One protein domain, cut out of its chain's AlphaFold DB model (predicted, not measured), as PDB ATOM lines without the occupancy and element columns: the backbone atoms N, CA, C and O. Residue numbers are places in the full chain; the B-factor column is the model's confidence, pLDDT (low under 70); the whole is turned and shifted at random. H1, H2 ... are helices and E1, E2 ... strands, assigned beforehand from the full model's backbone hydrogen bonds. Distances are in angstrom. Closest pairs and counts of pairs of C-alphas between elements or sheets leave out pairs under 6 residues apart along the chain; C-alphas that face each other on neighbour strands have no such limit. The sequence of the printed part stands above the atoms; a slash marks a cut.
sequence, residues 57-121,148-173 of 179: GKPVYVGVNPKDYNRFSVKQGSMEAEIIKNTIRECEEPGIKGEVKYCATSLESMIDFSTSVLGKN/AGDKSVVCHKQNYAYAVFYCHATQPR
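What this domain is: This is residues 57 to 121 and 148 to 173 of the 179 residues of the protein "BURP domain-containing protein" of Hevea brasiliensis (UniProt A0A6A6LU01). A small three-stranded antiparallel sheet has H3 packed along one face, while on its opposite face H2 comes in slantwise with only its last part, residues 87 to 92, near E1 and E3. The rest of H2 reaches away past the end of the sheet, and with the short H1 beside it makes one end of an elongated outline of 46 by 25 by 21 A. The printed part has 91 residues, with three named helices and three named strands in the order H1, H2, E1, H3, E2, E3; the sheet's order is E1, E3, E2, and the class is mixed, helices and strands. The whole is only just compact, close to loose, with a radius of gyration of the C-alphas of 14.5 A.

How they stand to each other: The inner strand E3, residues 165 to 170, has the edge strand E1, residues 100 to 104, as an antiparallel neighbour at 164 degrees, with N 102 and O 167 within hydrogen-bond range at 2.8 A. The other edge strand, E2, residues 152 to 157, forms a hairpin with E3 at 160 degrees, with N 154 and O 168 at 2.9 A. H3, residues 107 to 118, is on the sheet at a height of 8.6 A, the two making two layers, a helix on one face of a sheet. It runs along the strands, at 3 degrees to E3 on the local plane, over E3 and only just over E2, on which 3 of its C-alphas fall. Its closest C-alphas to E1 are those of Met 110 and Ala 104, 5.1 A apart. H2, residues 79 to 92, is on the opposite face at a height of 12.8 A, over E1 and E3 and slantwise at 43 degrees to E3 on the local plane; its closest C-alphas to E1 are those of Cys 91 and Cys 103, 5.8 A apart. H2 and H3 are apart. H1, residues 68 to 71, is not on the sheet; it is close to H2 but not clearly touching, the closest C-alphas being those of Tyr 69 and Ala 81 at 7.4 A. Every O i to N i+4 pair is within hydrogen-bond range in H2 and H3; H1 is too short for such a pair.

Where its parts are: E1 spans 12.8 A from C-alpha 100 at (-16.690, 40.749, 20.603). E3 spans 15.8 A and ends with C-alpha 170 at (-19.711, 41.563, 13.790); E2 spans 16.5 A. H3 is 16.3 A long, H2 20.1 A and H1 5.1 A, beginning at C-alpha 68 at (7.363, 31.537, 25.740).

The domain as a whole: The C-alphas farthest apart, those of Lys 75 and Ala 148, are 46.0 A apart. Residues 122 to 147 are not printed, and C-alphas 121 and 148 are 12.3 A apart across the cut, which lies in the link from H3 to E2. Of the links printed whole, E1 to H3 is tight and the others are short. The mean pLDDT of the printed part is 70.9, and 33 residues are under 70, among them residues 57 to 74, 160 to 162 and 171 to 173.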
ATOM      1  N   GLY A  57     -20.305  27.668  29.595       44.81
ATOM      2  CA  GLY A  57     -19.035  28.268  30.024       44.81
ATOM      3  C   GLY A  57     -18.944  29.762  29.692       44.81
ATOM      4  O   GLY A  57     -19.424  30.193  28.648       44.81
ATOM      5  N   LYS A  58     -18.330  30.561  30.577       36.66
ATOM      6  CA  LYS A  58     -17.920  31.951  30.284       36.66
ATOM      7  C   LYS A  58     -16.714  31.934  29.324       36.66
ATOM      8  O   LYS A  58     -15.890  31.030  29.465       36.66
ATOM      9  N   PRO A  59     -16.564  32.909  28.405       39.88
ATOM     10  CA  PRO A  59     -15.441  32.942  27.467       39.88
ATOM     11  C   PRO A  59     -14.094  32.973  28.206       39.88
ATOM     12  O   PRO A  59     -13.910  33.734  29.157       39.88
ATOM     13  N   VAL A  60     -13.164  32.117  27.775       37.94
ATOM     14  CA  VAL A  60     -11.830  31.958  28.372       37.94
ATOM     15  C   VAL A  60     -10.859  32.975  27.770       37.94
ATOM     16  O   VAL A  60     -10.557  32.946  26.586       37.94
ATOM     17  N   TYR A  61     -10.336  33.883  28.591       35.56
ATOM     18  CA  TYR A  61      -9.301  34.820  28.158       35.56
ATOM     19  C   TYR A  61      -7.965  34.086  27.969       35.56
ATOM     20  O   TYR A  61      -7.405  33.556  28.932       35.56
ATOM     21  N   VAL A  62      -7.447  34.064  26.739       40.94
ATOM     22  CA  VAL A  62      -6.136  33.487  26.420       40.94
ATOM     23  C   VAL A  62      -5.075  34.568  26.608       40.94
ATOM     24  O   VAL A  62      -4.915  35.439  25.763       40.94
ATOM     25  N   GLY A  63      -4.375  34.532  27.744       33.22
ATOM     26  CA  GLY A  63      -3.167  35.330  27.968       33.22
ATOM     27  C   GLY A  63      -1.930  34.442  27.858       33.22
ATOM     28  O   GLY A  63      -1.805  33.489  28.633       33.22
ATOM     29  N   VAL A  64      -1.018  34.754  26.936       41.16
ATOM     30  CA  VAL A  64       0.251  34.029  26.724       41.16
ATOM     31  C   VAL A  64       1.406  35.019  26.812       41.16
ATOM     32  O   VAL A  64       1.372  36.085  26.216       41.16
ATOM     33  N   ASN A  65       2.411  34.709  27.634       41.28
ATOM     34  CA  ASN A  65       3.403  35.697  28.055       41.28
ATOM     35  C   ASN A  65       4.605  35.703  27.084       41.28
ATOM     36  O   ASN A  65       5.057  34.638  26.672       41.28
ATOM     37  N   PRO A  66       5.253  36.851  26.810       40.50
ATOM     38  CA  PRO A  66       6.406  36.940  25.900       40.50
ATOM     39  C   PRO A  66       7.666  36.137  26.292       40.50
ATOM     40  O   PRO A  66       8.671  36.193  25.589       40.50
ATOM     41  N   LYS A  67       7.659  35.394  27.409       41.34
ATOM     42  CA  LYS A  67       8.757  34.493  27.811       41.34
ATOM     43  C   LYS A  67       8.670  33.098  27.160       41.34
ATOM     44  O   LYS A  67       9.544  32.272  27.407       41.34
ATOM     45  N   ASP A  68       7.672  32.857  26.307       52.53
ATOM     46  CA  ASP A  68       7.363  31.537  25.740       52.53
ATOM     47  C   ASP A  68       8.141  31.183  24.446       52.53
ATOM     48  O   ASP A  68       8.064  30.050  23.982       52.53
ATOM     49  N   TYR A  69       8.974  32.071  23.881       50.22
ATOM     50  CA  TYR A  69       9.727  31.775  22.639       50.22
ATOM     51  C   TYR A  69      10.667  30.562  22.744       50.22
ATOM     52  O   TYR A  69      10.759  29.771  21.806       50.22
ATOM     53  N   ASN A  70      11.301  30.361  23.905       47.16
ATOM     54  CA  ASN A  70      12.134  29.179  24.160       47.16
ATOM     55  C   ASN A  70      11.312  27.883  24.233       47.16
ATOM     56  O   ASN A  70      11.849  26.803  24.015       47.16
ATOM     57  N   ARG A  71      10.011  27.980  24.530       54.56
ATOM     58  CA  ARG A  71       9.089  26.839  24.586       54.56
ATOM     59  C   ARG A  71       8.614  26.412  23.197       54.56
ATOM     60  O   ARG A  71       8.243  25.257  23.019       54.56
ATOM     61  N   PHE A  72       8.653  27.322  22.225       59.00
ATOM     62  CA  PHE A  72       8.290  27.048  20.832       59.00
ATOM     63  C   PHE A  72       9.454  26.529  19.991       59.00
ATOM     64  O   PHE A  72       9.248  26.192  18.830       59.00
ATOM     65  N   SER A  73      10.668  26.468  20.551       66.31
ATOM     66  CA  SER A  73      11.883  26.152  19.791       66.31
ATOM     67  C   SER A  73      12.064  27.068  18.568       66.31
ATOM     68  O   SER A  73      12.596  26.651  17.543       66.31
ATOM     69  N   VAL A  74      11.613  28.327  18.667       67.06
ATOM     70  CA  VAL A  74      11.690  29.319  17.585       67.06
ATOM     71  C   VAL A  74      12.878  30.245  17.819       67.06
ATOM     72  O   VAL A  74      13.081  30.765  18.918       67.06
ATOM     73  N   LYS A  75      13.673  30.472  16.768       70.12
ATOM     74  CA  LYS A  75      14.839  31.358  16.823       70.12
ATOM     75  C   LYS A  75      14.387  32.814  16.951       70.12
ATOM     76  O   LYS A  75      13.599  33.301  16.145       70.12
ATOM     77  N   GLN A  76      14.925  33.532  17.932       67.81
ATOM     78  CA  GLN A  76      14.667  34.967  18.070       67.81
ATOM     79  C   GLN A  76      15.075  35.727  16.797       67.81
ATOM     80  O   GLN A  76      16.129  35.459  16.217       67.81
ATOM     81  N   GLY A  77      14.230  36.669  16.371       68.94
ATOM     82  CA  GLY A  77      14.430  37.456  15.151       68.94
ATOM     83  C   GLY A  77      14.115  36.719  13.844       68.94
ATOM     84  O   GLY A  77      14.380  37.271  12.778       68.94
ATOM     85  N   SER A  78      13.576  35.494  13.892       78.44
ATOM     86  CA  SER A  78      13.067  34.821  12.693       78.44
ATOM     87  C   SER A  78      11.702  35.373  12.269       78.44
ATOM     88  O   SER A  78      10.996  36.014  13.054       78.44
ATOM     89  N   MET A  79      11.311  35.097  11.024       74.69
ATOM     90  CA  MET A  79       9.992  35.475  10.514       74.69
ATOM     91  C   MET A  79       8.875  34.802  11.323       74.69
ATOM     92  O   MET A  79       7.883  35.436  11.664       74.69
ATOM     93  N   GLU A  80       9.071  33.546  11.720       69.25
ATOM     94  CA  GLU A  80       8.157  32.781  12.570       69.25
ATOM     95  C   GLU A  80       8.009  33.415  13.960       69.25
ATOM     96  O   GLU A  80       6.900  33.482  14.490       69.25
ATOM     97  N   ALA A  81       9.099  33.930  14.543       70.38
ATOM     98  CA  ALA A  81       9.053  34.620  15.832       70.38
ATOM     99  C   ALA A  81       8.206  35.898  15.765       70.38
ATOM    100  O   ALA A  81       7.421  36.164  16.679       70.38
ATOM    101  N   GLU A  82       8.336  36.668  14.681       76.94
ATOM    102  CA  GLU A  82       7.531  37.873  14.459       76.94
ATOM    103  C   GLU A  82       6.060  37.539  14.179       76.94
ATOM    104  O   GLU A  82       5.174  38.201  14.716       76.94
ATOM    105  N   ILE A  83       5.761  36.468  13.436       75.12
ATOM    106  CA  ILE A  83       4.375  36.014  13.220       75.12
ATOM    107  C   ILE A  83       3.721  35.594  14.547       75.12
ATOM    108  O   ILE A  83       2.599  36.008  14.848       75.12
ATOM    109  N   ILE A  84       4.428  34.819  15.377       74.12
ATOM    110  CA  ILE A  84       3.968  34.418  16.716       74.12
ATOM    111  C   ILE A  84       3.696  35.652  17.577       74.12
ATOM    112  O   ILE A  84       2.652  35.743  18.222       74.12
ATOM    113  N   LYS A  85       4.612  36.625  17.563       75.69
ATOM    114  CA  LYS A  85       4.486  37.885  18.303       75.69
ATOM    115  C   LYS A  85       3.269  38.698  17.860       75.69
ATOM    116  O   LYS A  85       2.517  39.174  18.708       75.69
ATOM    117  N   ASN A  86       3.065  38.829  16.551       76.00
ATOM    118  CA  ASN A  86       1.934  39.555  15.982       76.00
ATOM    119  C   ASN A  86       0.609  38.865  16.312       76.00
ATOM    120  O   ASN A  86      -0.315  39.530  16.766       76.00
ATOM    121  N   THR A  87       0.548  37.534  16.210       75.88
ATOM    122  CA  THR A  87      -0.650  36.760  16.574       75.88
ATOM    123  C   THR A  87      -1.034  36.973  18.042       75.88
ATOM    124  O   THR A  87      -2.201  37.186  18.361       75.88
ATOM    125  N   ILE A  88      -0.054  36.948  18.955       75.62
ATOM    126  CA  ILE A  88      -0.298  37.199  20.385       75.62
ATOM    127  C   ILE A  88      -0.846  38.611  20.584       75.62
ATOM    128  O   ILE A  88      -1.855  38.794  21.263       75.62
ATOM    129  N   ARG A  89      -0.212  39.602  19.953       78.06
ATOM    130  CA  ARG A  89      -0.647  40.995  20.021       78.06
ATOM    131  C   ARG A  89      -2.091  41.157  19.537       78.06
ATOM    132  O   ARG A  89      -2.891  41.778  20.230       78.06
ATOM    133  N   GLU A  90      -2.444  40.558  18.405       77.56
ATOM    134  CA  GLU A  90      -3.808  40.588  17.866       77.56
ATOM    135  C   GLU A  90      -4.829  39.958  18.820       77.56
ATOM    136  O   GLU A  90      -5.950  40.456  18.949       77.56
ATOM    137  N   CYS A  91      -4.452  38.892  19.525       79.06
ATOM    138  CA  CYS A  91      -5.309  38.264  20.524       79.06
ATOM    139  C   CYS A  91      -5.505  39.130  21.775       79.06
ATOM    140  O   CYS A  91      -6.626  39.223  22.274       79.06
ATOM    141  N   GLU A  92      -4.443  39.774  22.262       79.31
ATOM    142  CA  GLU A  92      -4.445  40.507  23.536       79.31
ATOM    143  C   GLU A  92      -4.917  41.959  23.438       79.31
ATOM    144  O   GLU A  92      -5.405  42.505  24.430       79.31
ATOM    145  N   GLU A  93      -4.783  42.605  22.276       75.44
ATOM    146  CA  GLU A  93      -5.253  43.981  22.102       75.44
ATOM    147  C   GLU A  93      -6.756  44.081  22.430       75.44
ATOM    148  O   GLU A  93      -7.485  43.099  22.358       75.44
ATOM    149  N   PRO A  94      -7.300  45.233  22.815       69.50
ATOM    150  CA  PRO A  94      -8.748  45.374  22.903       69.50
ATOM    151  C   PRO A  94      -9.378  45.263  21.503       69.50
ATOM    152  O   PRO A  94      -8.821  45.736  20.516       69.50
ATOM    153  N   GLY A  95     -10.544  44.615  21.402       68.88
ATOM    154  CA  GLY A  95     -11.329  44.613  20.163       68.88
ATOM    155  C   GLY A  95     -11.908  45.995  19.843       68.88
ATOM    156  O   GLY A  95     -11.913  46.897  20.687       68.88
ATOM    157  N   ILE A  96     -12.431  46.158  18.626       72.19
ATOM    158  CA  ILE A  96     -13.157  47.370  18.230       72.19
ATOM    159  C   ILE A  96     -14.370  47.545  19.158       72.19
ATOM    160  O   ILE A  96     -15.058  46.580  19.498       72.19
ATOM    161  N   LYS A  97     -14.646  48.780  19.601       64.69
ATOM    162  CA  LYS A  97     -15.799  49.071  20.470       64.69
ATOM    163  C   LYS A  97     -17.097  48.583  19.815       64.69
ATOM    164  O   LYS A  97     -17.478  49.087  18.764       64.69
ATOM    165  N   GLY A  98     -17.787  47.657  20.480       66.31
ATOM    166  CA  GLY A  98     -19.042  47.065  20.002       66.31
ATOM    167  C   GLY A  98     -18.886  45.708  19.311       66.31
ATOM    168  O   GLY A  98     -19.894  45.055  19.057       66.31
ATOM    169  N   GLU A  99     -17.657  45.248  19.071       71.31
ATOM    170  CA  GLU A  99     -17.366  43.908  18.558       71.31
ATOM    171  C   GLU A  99     -16.811  43.017  19.672       71.31
ATOM    172  O   GLU A  99     -16.037  43.453  20.528       71.31
ATOM    173  N   VAL A 100     -17.216  41.747  19.668       79.75
ATOM    174  CA  VAL A 100     -16.690  40.749  20.603       79.75
ATOM    175  C   VAL A 100     -15.660  39.920  19.859       79.75
ATOM    176  O   VAL A 100     -15.989  39.303  18.849       79.75
ATOM    177  N   LYS A 101     -14.430  39.875  20.369       85.56
ATOM    178  CA  LYS A 101     -13.373  39.021  19.832       85.56
ATOM    179  C   LYS A 101     -12.954  37.938  20.815       85.56
ATOM    180  O   LYS A 101     -13.097  38.100  22.027       85.56
ATOM    181  N   TYR A 102     -12.429  36.848  20.274       85.94
ATOM    182  CA  TYR A 102     -12.014  35.677  21.025       85.94
ATOM    183  C   TYR A 102     -10.929  34.907  20.275       85.94
ATOM    184  O   TYR A 102     -11.125  34.538  19.122       85.94
ATOM    185  N   CYS A 103      -9.808  34.624  20.935       85.81
ATOM    186  CA  CYS A 103      -8.813  33.694  20.410       85.81
ATOM    187  C   CYS A 103      -9.052  32.303  20.990       85.81
ATOM    188  O   CYS A 103      -8.805  32.063  22.167       85.81
ATOM    189  N   ALA A 104      -9.539  31.391  20.156       84.69
ATOM    190  CA  ALA A 104      -9.751  29.998  20.508       84.69
ATOM    191  C   ALA A 104      -8.463  29.199  20.286       84.69
ATOM    192  O   ALA A 104      -7.899  29.227  19.197       84.69
ATOM    193  N   THR A 105      -8.008  28.447  21.285       82.19
ATOM    194  CA  THR A 105      -6.833  27.558  21.171       82.19
ATOM    195  C   THR A 105      -7.217  26.117  20.825       82.19
ATOM    196  O   THR A 105      -6.389  25.212  20.868       82.19
ATOM    197  N   SER A 106      -8.496  25.876  20.533       81.31
ATOM    198  CA  SER A 106      -9.030  24.576  20.136       81.31
ATOM    199  C   SER A 106     -10.256  24.750  19.245       81.31
ATOM    200  O   SER A 106     -10.924  25.784  19.278       81.31
ATOM    201  N   LEU A 107     -10.587  23.714  18.473       81.94
ATOM    202  CA  LEU A 107     -11.810  23.708  17.672       81.94
ATOM    203  C   LEU A 107     -13.065  23.779  18.558       81.94
ATOM    204  O   LEU A 107     -14.023  24.468  18.225       81.94
ATOM    205  N   GLU A 108     -13.042  23.116  19.714       82.31
ATOM    206  CA  GLU A 108     -14.149  23.135  20.676       82.31
ATOM    207  C   GLU A 108     -14.414  24.547  21.197       82.31
ATOM    208  O   GLU A 108     -15.540  25.030  21.132       82.31
ATOM    209  N   SER A 109     -13.364  25.263  21.610       82.00
ATOM    210  CA  SER A 109     -13.508  26.632  22.110       82.00
ATOM    211  C   SER A 109     -13.942  27.621  21.021       82.00
ATOM    212  O   SER A 109     -14.637  28.594  21.314       82.00
ATOM    213  N   MET A 110     -13.594  27.359  19.757       86.06
ATOM    214  CA  MET A 110     -14.095  28.112  18.603       86.06
ATOM    215  C   MET A 110     -15.609  27.912  18.421       86.06
ATOM    216  O   MET A 110     -16.346  28.879  18.199       86.06
ATOM    217  N   ILE A 111     -16.084  26.668  18.536       85.00
ATOM    218  CA  ILE A 111     -17.508  26.318  18.439       85.00
ATOM    219  C   ILE A 111     -18.281  26.909  19.621       85.00
ATOM    220  O   ILE A 111     -19.339  27.512  19.423       85.00
ATOM    221  N   ASP A 112     -17.744  26.803  20.834       86.31
ATOM    222  CA  ASP A 112     -18.351  27.366  22.041       86.31
ATOM    223  C   ASP A 112     -18.513  28.881  21.921       86.31
ATOM    224  O   ASP A 112     -19.595  29.414  22.167       86.31
ATOM    225  N   PHE A 113     -17.475  29.586  21.460       86.69
ATOM    226  CA  PHE A 113     -17.577  31.018  21.204       86.69
ATOM    227  C   PHE A 113     -18.654  31.329  20.160       86.69
ATOM    228  O   PHE A 113     -19.553  32.133  20.418       86.69
ATOM    229  N   SER A 114     -18.614  30.653  19.011       87.25
ATOM    230  CA  SER A 114     -19.539  30.907  17.901       87.25
ATOM    231  C   SER A 114     -20.997  30.691  18.313       87.25
ATOM    232  O   SER A 114     -21.859  31.528  18.048       87.25
ATOM    233  N   THR A 115     -21.270  29.602  19.030       87.88
ATOM    234  CA  THR A 115     -22.617  29.262  19.509       87.88
ATOM    235  C   THR A 115     -23.064  30.125  20.689       87.88
ATOM    236  O   THR A 115     -24.257  30.393  20.826       87.88
ATOM    237  N   SER A 116     -22.137  30.645  21.502       88.19
ATOM    238  CA  SER A 116     -22.471  31.624  22.546       88.19
ATOM    239  C   SER A 116     -22.983  32.950  21.969       88.19
ATOM    240  O   SER A 116     -23.821  33.606  22.588       88.19
ATOM    241  N   VAL A 117     -22.517  33.326  20.771       85.56
ATOM    242  CA  VAL A 117     -22.895  34.574  20.090       85.56
ATOM    243  C   VAL A 117     -24.121  34.388  19.191       85.56
ATOM    244  O   VAL A 117     -25.020  35.233  19.198       85.56
ATOM    245  N   LEU A 118     -24.151  33.309  18.403       85.00
ATOM    246  CA  LEU A 118     -25.160  33.069  17.363       85.00
ATOM    247  C   LEU A 118     -26.326  32.184  17.829       85.00
ATOM    248  O   LEU A 118     -27.364  32.132  17.172       85.00
ATOM    249  N   GLY A 119     -26.183  31.494  18.961       84.81
ATOM    250  CA  GLY A 119     -27.130  30.482  19.419       84.81
ATOM    251  C   GLY A 119     -26.824  29.089  18.856       84.81
ATOM    252  O   GLY A 119     -25.732  28.815  18.368       84.81
ATOM    253  N   LYS A 120     -27.791  28.170  18.966       80.25
ATOM    254  CA  LYS A 120     -27.587  26.735  18.674       80.25
ATOM    255  C   LYS A 120     -27.820  26.336  17.213       80.25
ATOM    256  O   LYS A 120     -27.334  25.297  16.787       80.25
ATOM    257  N   ASN A 121     -28.555  27.144  16.453       79.00
ATOM    258  CA  ASN A 121     -28.899  26.859  15.058       79.00
ATOM    259  C   ASN A 121     -27.968  27.645  14.133       79.00
ATOM    260  O   ASN A 121     -28.366  28.650  13.548       79.00
ATOM    261  N   ALA A 148     -28.870  35.078   5.885       56.66
ATOM    262  CA  ALA A 148     -29.813  35.803   6.725       56.66
ATOM    263  C   ALA A 148     -29.346  35.740   8.186       56.66
ATOM    264  O   ALA A 148     -29.195  34.650   8.735       56.66
ATOM    265  N   GLY A 149     -29.125  36.897   8.810       64.38
ATOM    266  CA  GLY A 149     -28.808  37.002  10.232       64.38
ATOM    267  C   GLY A 149     -28.288  38.389  10.613       64.38
ATOM    268  O   GLY A 149     -27.478  38.972   9.900       64.38
ATOM    269  N   ASP A 150     -28.731  38.895  11.765       70.44
ATOM    270  CA  ASP A 150     -28.301  40.191  12.319       70.44
ATOM    271  C   ASP A 150     -26.941  40.108  13.033       70.44
ATOM    272  O   ASP A 150     -26.462  41.078  13.616       70.44
ATOM    273  N   LYS A 151     -26.331  38.921  13.062       75.50
ATOM    274  CA  LYS A 151     -25.055  38.643  13.721       75.50
ATOM    275  C   LYS A 151     -24.285  37.639  12.889       75.50
ATOM    276  O   LYS A 151     -24.851  36.645  12.441       75.50
ATOM    277  N   SER A 152     -22.990  37.877  12.729       81.62
ATOM    278  CA  SER A 152     -22.083  36.907  12.127       81.62
ATOM    279  C   SER A 152     -20.851  36.737  13.004       81.62
ATOM    280  O   SER A 152     -20.400  37.688  13.642       81.62
ATOM    281  N   VAL A 153     -20.333  35.513  13.063       86.56
ATOM    282  CA  VAL A 153     -19.037  35.215  13.670       86.56
ATOM    283  C   VAL A 153     -18.121  34.757  12.555       86.56
ATOM    284  O   VAL A 153     -18.443  33.818  11.830       86.56
ATOM    285  N   VAL A 154     -16.987  35.432  12.425       86.81
ATOM    286  CA  VAL A 154     -15.936  35.075  11.478       86.81
ATOM    287  C   VAL A 154     -14.737  34.617  12.288       86.81
ATOM    288  O   VAL A 154     -14.290  35.327  13.186       86.81
ATOM    289  N   CYS A 155     -14.223  33.432  11.978       85.19
ATOM    290  CA  CYS A 155     -13.036  32.874  12.610       85.19
ATOM    291  C   CYS A 155     -11.937  32.682  11.570       85.19
ATOM    292  O   CYS A 155     -12.167  32.117  10.504       85.19
ATOM    293  N   HIS A 156     -10.738  33.133  11.912       86.12
ATOM    294  CA  HIS A 156      -9.545  33.052  11.086       86.12
ATOM    295  C   HIS A 156      -8.554  32.099  11.734       86.12
ATOM    296  O   HIS A 156      -8.211  32.263  12.904       86.12
ATOM    297  N   LYS A 157      -8.076  31.106  10.983       84.19
ATOM    298  CA  LYS A 157      -6.961  30.269  11.432       84.19
ATOM    299  C   LYS A 157      -5.687  31.109  11.399       84.19
ATOM    300  O   LYS A 157      -5.267  31.538  10.329       84.19
ATOM    301  N   GLN A 158      -5.086  31.327  12.560       76.44
ATOM    302  CA  GLN A 158      -3.860  32.101  12.680       76.44
ATOM    303  C   GLN A 158      -2.639  31.243  12.348       76.44
ATOM    304  O   GLN A 158      -2.624  30.032  12.596       76.44
ATOM    305  N   ASN A 159      -1.602  31.872  11.795       70.50
ATOM    306  CA  ASN A 159      -0.336  31.205  11.493       70.50
ATOM    307  C   ASN A 159       0.536  31.118  12.757       70.50
ATOM    308  O   ASN A 159       1.567  31.767  12.873       70.50
ATOM    309  N   TYR A 160       0.076  30.360  13.748       64.56
ATOM    310  CA  TYR A 160       0.743  30.196  15.037       64.56
ATOM    311  C   TYR A 160       1.360  28.798  15.155       64.56
ATOM    312  O   TYR A 160       0.929  27.867  14.477       64.56
ATOM    313  N   ALA A 161       2.341  28.627  16.049       65.19
ATOM    314  CA  ALA A 161       3.012  27.338  16.274       65.19
ATOM    315  C   ALA A 161       2.040  26.189  16.626       65.19
ATOM    316  O   ALA A 161       2.377  25.017  16.466       65.19
ATOM    317  N   TYR A 162       0.829  26.527  17.077       69.12
ATOM    318  CA  TYR A 162      -0.273  25.608  17.350       69.12
ATOM    319  C   TYR A 162      -1.592  26.161  16.810       69.12
ATOM    320  O   TYR A 162      -1.673  27.320  16.406       69.12
ATOM    321  N   ALA A 163      -2.652  25.353  16.872       72.81
ATOM    322  CA  ALA A 163      -3.989  25.781  16.484       72.81
ATOM    323  C   ALA A 163      -4.473  26.972  17.334       72.81
ATOM    324  O   ALA A 163      -4.795  26.827  18.512       72.81
ATOM    325  N   VAL A 164      -4.544  28.145  16.705       80.06
ATOM    326  CA  VAL A 164      -5.190  29.347  17.234       80.06
ATOM    327  C   VAL A 164      -6.174  29.849  16.184       80.06
ATOM    328  O   VAL A 164      -5.819  30.019  15.018       80.06
ATOM    329  N   PHE A 165      -7.415  30.085  16.596       84.62
ATOM    330  CA  PHE A 165      -8.455  30.669  15.762       84.62
ATOM    331  C   PHE A 165      -8.829  32.037  16.322       84.62
ATOM    332  O   PHE A 165      -9.360  32.140  17.427       84.62
ATOM    333  N   TYR A 166      -8.551  33.088  15.561       84.38
ATOM    334  CA  TYR A 166      -8.994  34.437  15.876       84.38
ATOM    335  C   TYR A 166     -10.437  34.608  15.407       84.38
ATOM    336  O   TYR A 166     -10.705  34.706  14.210       84.38
ATOM    337  N   CYS A 167     -11.371  34.623  16.348       86.38
ATOM    338  CA  CYS A 167     -12.788  34.807  16.089       86.38
ATOM    339  C   CYS A 167     -13.239  36.209  16.470       86.38
ATOM    340  O   CYS A 167     -12.851  36.750  17.506       86.38
ATOM    341  N   HIS A 168     -14.122  36.782  15.664       87.69
ATOM    342  CA  HIS A 168     -14.752  38.061  15.952       87.69
ATOM    343  C   HIS A 168     -16.204  38.054  15.496       87.69
ATOM    344  O   HIS A 168     -16.565  37.468  14.473       87.69
ATOM    345  N   ALA A 169     -17.046  38.657  16.324       84.56
ATOM    346  CA  ALA A 169     -18.464  38.809  16.088       84.56
ATOM    347  C   ALA A 169     -18.729  40.218  15.574       84.56
ATOM    348  O   ALA A 169     -18.542  41.194  16.306       84.56
ATOM    349  N   THR A 170     -19.223  40.307  14.344       72.00
ATOM    350  CA  THR A 170     -19.711  41.563  13.790       72.00
ATOM    351  C   THR A 170     -21.223  41.607  13.953       72.00
ATOM    352  O   THR A 170     -21.959  40.683  13.585       72.00
ATOM    353  N   GLN A 171     -21.699  42.693  14.549       62.75
ATOM    354  CA  GLN A 171     -23.075  43.122  14.366       62.75
ATOM    355  C   GLN A 171     -23.036  44.086  13.188       62.75
ATOM    356  O   GLN A 171     -22.264  45.049  13.242       62.75
ATOM    357  N   PRO A 172     -23.830  43.881  12.126       53.91
ATOM    358  CA  PRO A 172     -24.118  44.974  11.226       53.91
ATOM    359  C   PRO A 172     -24.668  46.079  12.127       53.91
ATOM    360  O   PRO A 172     -25.750  45.935  12.700       53.91
ATOM    361  N   ARG A 173     -23.924  47.184  12.293       45.94
ATOM    362  CA  ARG A 173     -24.593  48.449  12.596       45.94
ATOM    363  C   ARG A 173     -25.672  48.517  11.535       45.94
ATOM    364  O   ARG A 173     -25.322  48.424  10.356       45.94
TER     365      ARG A 173